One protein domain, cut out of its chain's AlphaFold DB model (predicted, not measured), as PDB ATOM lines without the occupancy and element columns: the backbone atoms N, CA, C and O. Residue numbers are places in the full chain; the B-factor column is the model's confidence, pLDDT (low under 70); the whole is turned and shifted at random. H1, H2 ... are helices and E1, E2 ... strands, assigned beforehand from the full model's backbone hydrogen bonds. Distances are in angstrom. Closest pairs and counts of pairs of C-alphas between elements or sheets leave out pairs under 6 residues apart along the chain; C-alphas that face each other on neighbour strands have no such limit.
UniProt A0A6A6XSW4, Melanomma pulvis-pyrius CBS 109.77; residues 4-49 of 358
ATOM      1  N   LEU A   4     126.968 167.959 233.247       84.19
ATOM      2  CA  LEU A   4     127.013 168.574 231.918       84.19
ATOM      3  C   LEU A   4     126.094 169.798 231.812       84.19
ATOM      4  O   LEU A   4     126.462 170.781 231.179       84.19
ATOM      5  N   GLU A   5     124.905 169.745 232.418       86.75
ATOM      6  CA  GLU A   5     123.990 170.893 232.455       86.75
ATOM      7  C   GLU A   5     124.612 172.056 233.234       86.75
ATOM      8  O   GLU A   5     124.631 173.168 232.721       86.75
ATOM      9  N   ALA A   6     125.211 171.778 234.398       91.38
ATOM     10  CA  ALA A   6     125.928 172.777 235.191       91.38
ATOM     11  C   ALA A   6     127.052 173.448 234.386       91.38
ATOM     12  O   ALA A   6     127.129 174.671 234.314       91.38
ATOM     13  N   PHE A   7     127.875 172.640 233.711       91.81
ATOM     14  CA  PHE A   7     128.961 173.134 232.867       91.81
ATOM     15  C   PHE A   7     128.450 174.025 231.724       91.81
ATOM     16  O   PHE A   7     129.027 175.066 231.433       91.81
ATOM     17  N   LEU A   8     127.358 173.642 231.058       92.44
ATOM     18  CA  LEU A   8     126.817 174.419 229.938       92.44
ATOM     19  C   LEU A   8     126.092 175.700 230.363       92.44
ATOM     20  O   LEU A   8     125.957 176.598 229.530       92.44
ATOM     21  N   GLU A   9     125.628 175.784 231.609       93.88
ATOM     22  CA  GLU A   9     125.133 177.030 232.203       93.88
ATOM     23  C   GLU A   9     126.279 177.993 232.527       93.88
ATOM     24  O   GLU A   9     126.174 179.183 232.234       93.88
ATOM     25  N   GLU A  10     127.386 177.481 233.070       96.31
ATOM     26  CA  GLU A  10     128.588 178.270 233.369       96.31
ATOM     27  C   GLU A  10     129.329 178.712 232.095       96.31
ATOM     28  O   GLU A  10     129.892 179.807 232.035       96.31
ATOM     29  N   HIS A  11     129.258 177.904 231.033       94.94
ATOM     30  CA  HIS A  11     129.914 178.156 229.750       94.94
ATOM     31  C   HIS A  11     128.900 178.241 228.594       94.94
ATOM     32  O   HIS A  11     128.871 177.377 227.705       94.94
ATOM     33  N   PRO A  12     128.074 179.306 228.541       95.00
ATOM     34  CA  PRO A  12     126.979 179.411 227.577       95.00
ATOM     35  C   PRO A  12     127.452 179.511 226.121       95.00
ATOM     36  O   PRO A  12     126.686 179.175 225.223       95.00
ATOM     37  N   LEU A  13     128.706 179.923 225.890       97.00
ATOM     38  CA  LEU A  13     129.313 180.083 224.561       97.00
ATOM     39  C   LEU A  13     129.811 178.770 223.932       97.00
ATOM     40  O   LEU A  13     130.281 178.774 222.795       97.00
ATOM     41  N   VAL A  14     129.749 177.643 224.650       96.31
ATOM     42  CA  VAL A  14     130.121 176.341 224.085       96.31
ATOM     43  C   VAL A  14     129.077 175.923 223.051       96.31
ATOM     44  O   VAL A  14     127.958 175.560 223.406       96.31
ATOM     45  N   GLU A  15     129.471 175.922 221.777       96.88
ATOM     46  CA  GLU A  15     128.612 175.546 220.640       96.88
ATOM     47  C   GLU A  15     128.927 174.156 220.064       96.88
ATOM     48  O   GLU A  15     128.094 173.547 219.387       96.88
ATOM     49  N   TYR A  16     130.112 173.615 220.353       97.06
ATOM     50  CA  TYR A  16     130.601 172.357 219.793       97.06
ATOM     51  C   TYR A  16     131.309 171.514 220.851       97.06
ATOM     52  O   TYR A  16     131.947 172.041 221.757       97.06
ATOM     53  N   PHE A  17     131.243 170.195 220.685       95.38
ATOM     54  CA  PHE A  17     131.994 169.224 221.476       95.38
ATOM     55  C   PHE A  17     132.940 168.436 220.575       95.38
ATOM     56  O   PHE A  17     132.512 167.894 219.552       95.38
ATOM     57  N   ARG A  18     134.213 168.335 220.967       95.50
ATOM     58  CA  ARG A  18     135.195 167.450 220.328       95.50
ATOM     59  C   ARG A  18     135.199 166.112 221.070       95.50
ATOM     60  O   ARG A  18     135.576 166.056 222.233       95.50
ATOM     61  N   PHE A  19     134.797 165.040 220.396       93.81
ATOM     62  CA  PHE A  19     134.949 163.668 220.887       93.81
ATOM     63  C   PHE A  19     136.258 163.108 220.357       93.81
ATOM     64  O   PHE A  19     136.516 163.222 219.161       93.81
ATOM     65  N   GLN A  20     137.072 162.518 221.227       94.94
ATOM     66  CA  GLN A  20     138.438 162.106 220.913       94.94
ATOM     67  C   GLN A  20     138.663 160.638 221.272       94.94
ATOM     68  O   GLN A  20     138.021 160.111 222.182       94.94
ATOM     69  N   TRP A  21     139.558 159.971 220.547       94.50
ATOM     70  CA  TRP A  21     139.989 158.606 220.846       94.50
ATOM     71  C   TRP A  21     141.366 158.325 220.244       94.50
ATOM     72  O   TRP A  21     141.752 158.933 219.252       94.50
ATOM     73  N   VAL A  22     142.088 157.356 220.807       94.88
ATOM     74  CA  VAL A  22     143.340 156.836 220.237       94.88
ATOM     75  C   VAL A  22     143.065 155.474 219.613       94.88
ATOM     76  O   VAL A  22     142.448 154.611 220.246       94.88
ATOM     77  N   ASP A  23     143.499 155.268 218.372       93.88
ATOM     78  CA  ASP A  23     143.388 153.963 217.717       93.88
ATOM     79  C   ASP A  23     144.527 153.001 218.124       93.88
ATOM     80  O   ASP A  23     145.424 153.335 218.895       93.88
ATOM     81  N   TYR A  24     144.520 151.768 217.612       94.88
ATOM     82  CA  TYR A  24     145.542 150.764 217.956       94.88
ATOM     83  C   TYR A  24     146.957 151.106 217.469       94.88
ATOM     84  O   TYR A  24     147.916 150.477 217.916       94.88
ATOM     85  N   SER A  25     147.089 152.048 216.535       93.38
ATOM     86  CA  SER A  25     148.384 152.508 216.041       93.38
ATOM     87  C   SER A  25     149.020 153.542 216.974       93.38
ATOM     88  O   SER A  25     150.237 153.648 216.976       93.38
ATOM     89  N   GLY A  26     148.224 154.215 217.813       92.62
ATOM     90  CA  GLY A  26     148.675 155.321 218.666       92.62
ATOM     91  C   GLY A  26     148.273 156.695 218.128       92.62
ATOM     92  O   GLY A  26     148.491 157.700 218.795       92.62
ATOM     93  N   VAL A  27     147.636 156.755 216.955       94.50
ATOM     94  CA  VAL A  27     147.168 158.014 216.365       94.50
ATOM     95  C   VAL A  27     145.954 158.537 217.132       94.50
ATOM     96  O   VAL A  27     145.005 157.794 217.410       94.50
ATOM     97  N   PHE A  28     145.989 159.830 217.452       94.38
ATOM     98  CA  PHE A  28     144.898 160.559 218.083       94.38
ATOM     99  C   PHE A  28     143.883 161.016 217.034       94.38
ATOM    100  O   PHE A  28     144.215 161.682 216.055       94.38
ATOM    101  N   HIS A  29     142.625 160.653 217.239       94.81
ATOM    102  CA  HIS A  29     141.510 160.968 216.357       94.81
ATOM    103  C   HIS A  29     140.488 161.820 217.088       94.81
ATOM    104  O   HIS A  29     140.382 161.797 218.316       94.81
ATOM    105  N   GLY A  30     139.665 162.529 216.325       95.00
ATOM    106  CA  GLY A  30     138.495 163.165 216.894       95.00
ATOM    107  C   GLY A  30     137.444 163.557 215.873       95.00
ATOM    108  O   GLY A  30     137.679 163.589 214.668       95.00
ATOM    109  N   THR A  31     136.261 163.873 216.381       96.06
ATOM    110  CA  THR A  31     135.161 164.445 215.610       96.06
ATOM    111  C   THR A  31     134.524 165.581 216.395       96.06
ATOM    112  O   THR A  31     134.459 165.533 217.623       96.06
ATOM    113  N   VAL A  32     134.074 166.617 215.692       96.94
ATOM    114  CA  VAL A  32     133.452 167.793 216.296       96.94
ATOM    115  C   VAL A  32     131.965 167.772 215.979       96.94
ATOM    116  O   VAL A  32     131.570 167.718 214.815       96.94
ATOM    117  N   ILE A  33     131.139 167.787 217.022       95.75
ATOM    118  CA  ILE A  33     129.686 167.660 216.914       95.75
ATOM    119  C   ILE A  33     129.025 168.888 217.559       95.75
ATOM    120  O   ILE A  33     129.398 169.257 218.675       95.75
ATOM    121  N   PRO A  34     128.032 169.519 216.903       96.62
ATOM    122  CA  PRO A  34     127.305 170.647 217.482       96.62
ATOM    123  C   PRO A  34     126.591 170.288 218.791       96.62
ATOM    124  O   PRO A  34     125.968 169.224 218.892       96.62
ATOM    125  N   LYS A  35     126.579 171.216 219.755       94.75
ATOM    126  CA  LYS A  35     125.910 171.087 221.063       94.75
ATOM    127  C   LYS A  35     124.463 170.625 220.930       94.75
ATOM    128  O   LYS A  35     124.064 169.679 221.604       94.75
ATOM    129  N   ALA A  36     123.705 171.209 220.002       93.44
ATOM    130  CA  ALA A  36     122.314 170.828 219.751       93.44
ATOM    131  C   ALA A  36     122.155 169.332 219.415       93.44
ATOM    132  O   ALA A  36     121.250 168.665 219.919       93.44
ATOM    133  N   ARG A  37     123.063 168.775 218.600       91.00
ATOM    134  CA  ARG A  37     123.048 167.351 218.244       91.00
ATOM    135  C   ARG A  37     123.449 166.477 219.431       91.00
ATOM    136  O   ARG A  37     122.807 165.451 219.650       91.00
ATOM    137  N   CYS A  38     124.460 166.874 220.201       89.81
ATOM    138  CA  CYS A  38     124.873 166.153 221.408       89.81
ATOM    139  C   CYS A  38     123.733 166.062 222.429       89.81
ATOM    140  O   CYS A  38     123.420 164.969 222.896       89.81
ATOM    141  N   LEU A  39     123.058 167.183 222.710       88.50
ATOM    142  CA  LEU A  39     121.919 167.233 223.630       88.50
ATOM    143  C   LEU A  39     120.746 166.377 223.135       88.50
ATOM    144  O   LEU A  39     120.134 165.655 223.919       88.50
ATOM    145  N   GLN A  40     120.478 166.381 221.823       88.38
ATOM    146  CA  GLN A  40     119.463 165.511 221.227       88.38
ATOM    147  C   GLN A  40     119.780 164.020 221.436       88.38
ATOM    148  O   GLN A  40     118.875 163.236 221.711       88.38
ATOM    149  N   VAL A  41     121.045 163.615 221.279       84.81
ATOM    150  CA  VAL A  41     121.470 162.222 221.499       84.81
ATOM    151  C   VAL A  41     121.401 161.857 222.983       84.81
ATOM    152  O   VAL A  41     120.890 160.790 223.307       84.81
ATOM    153  N   ALA A  42     121.852 162.739 223.879       81.62
ATOM    154  CA  ALA A  42     121.851 162.503 225.323       81.62
ATOM    155  C   ALA A  42     120.436 162.365 225.916       81.62
ATOM    156  O   ALA A  42     120.229 161.588 226.846       81.62
ATOM    157  N   ALA A  43     119.451 163.084 225.366       83.31
ATOM    158  CA  ALA A  43     118.053 162.989 225.792       83.31
ATOM    159  C   ALA A  43     117.370 161.678 225.349       83.31
ATOM    160  O   ALA A  43     116.389 161.246 225.961       83.31
ATOM    161  N   ASP A  44     117.873 161.030 224.295       81.69
ATOM    162  CA  ASP A  44     117.285 159.820 223.730       81.69
ATOM    163  C   ASP A  44     117.870 158.555 224.380       81.69
ATOM    164  O   ASP A  44     118.806 157.928 223.875       81.69
ATOM    165  N   LYS A  45     117.275 158.148 225.508       68.56
ATOM    166  CA  LYS A  45     117.681 156.954 226.274       68.56
ATOM    167  C   LYS A  45     117.623 155.644 225.477       68.56
ATOM    168  O   LYS A  45     118.245 154.673 225.889       68.56
ATOM    169  N   ASN A  46     116.913 155.610 224.345       69.00
ATOM    170  CA  ASN A  46     116.811 154.432 223.478       69.00
ATOM    171  C   ASN A  46     117.930 154.370 222.421       69.00
ATOM    172  O   ASN A  46     118.105 153.331 221.782       69.00
ATOM    173  N   LYS A  47     118.681 155.464 222.211       63.38
ATOM    174  CA  LYS A  47     119.778 155.545 221.229       63.38
ATOM    175  C   LYS A  47     121.157 155.258 221.788       63.38
ATOM    176  O   LYS A  47     122.044 154.957 220.992       63.38
ATOM    177  N   ILE A  48     121.355 155.348 223.100       58.44
ATOM    178  CA  ILE A  48     122.577 154.854 223.736       58.44
ATOM    179  C   ILE A  48     122.390 153.340 223.823       58.44
ATOM    180  O   ILE A  48     121.635 152.874 224.676       58.44
ATOM    181  N   PRO A  49     122.961 152.548 222.901       51.94
ATOM    182  CA  PRO A  49     122.671 151.130 222.890       51.94
ATOM    183  C   PRO A  49     123.229 150.522 224.181       51.94
ATOM    184  O   PRO A  49     124.316 150.898 224.619       51.94
TER     185      PRO A  49
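AT A GLANCE: This is residues 4 to 49 of the 358 residues of a protein of Melanomma pulvis-pyrius CBS 109.77 (UniProt A0A6A6XSW4). Picture a long two-stranded hairpin, E1 and E2, with two short helices near the end away from its turn: H1 before E1 and H2 straight after E2, apart from each other. The hairpin makes most of the longest axis, and residues 40 to 49, the last part of H2 and the tail after it, stick out free. The printed part has 46 residues, with two named helices and two named strands in the order H1, E1, E2, H2; the sheet, in the order E1 - E2, is antiparallel, and the class is mixed, helices and strands. The whole is loose, with a radius of gyration of the C-alphas of 13.2 A and spans of 37 by 28 by 15 A.

HOW THE PARTS SIT: Begin with the hairpin of E1, residues 16 to 22, and E2, residues 28 to 34, antiparallel at 159 degrees between their directions. Look at N 19 and O 31, 2.8 A apart, and at N 33 and O 17, 2.9 A apart, both within hydrogen-bond range. Next find H2, residues 35 to 43: its closest C-alpha to E1 is that of Lys 35, 5.0 A from that of Tyr 16. H1, residues 4 to 10, is apart from E2 and from H2. In H1 and H2 every O i to N i+4 pair is within hydrogen-bond range.

IN THESE COORDINATES: Find C-alpha 16 at (130.601, 172.357, 219.793); from there E1 runs 20.1 A to C-alpha 22. E2 runs 20.3 A from C-alpha 28 to C-alpha 34. H1 begins at C-alpha 4, (127.013, 168.574, 231.918), and is 9.9 A long; H2 spans 12.2 A and ends at C-alpha 43, (118.053, 162.989, 225.792).

THE WHOLE: The C-alphas of Glu 9 and Ser 25 are the two farthest apart, 37.5 A. The printed part has no cut, and its three links are tight. The B-factor column shows pLDDT under 70 at residues 45 to 49.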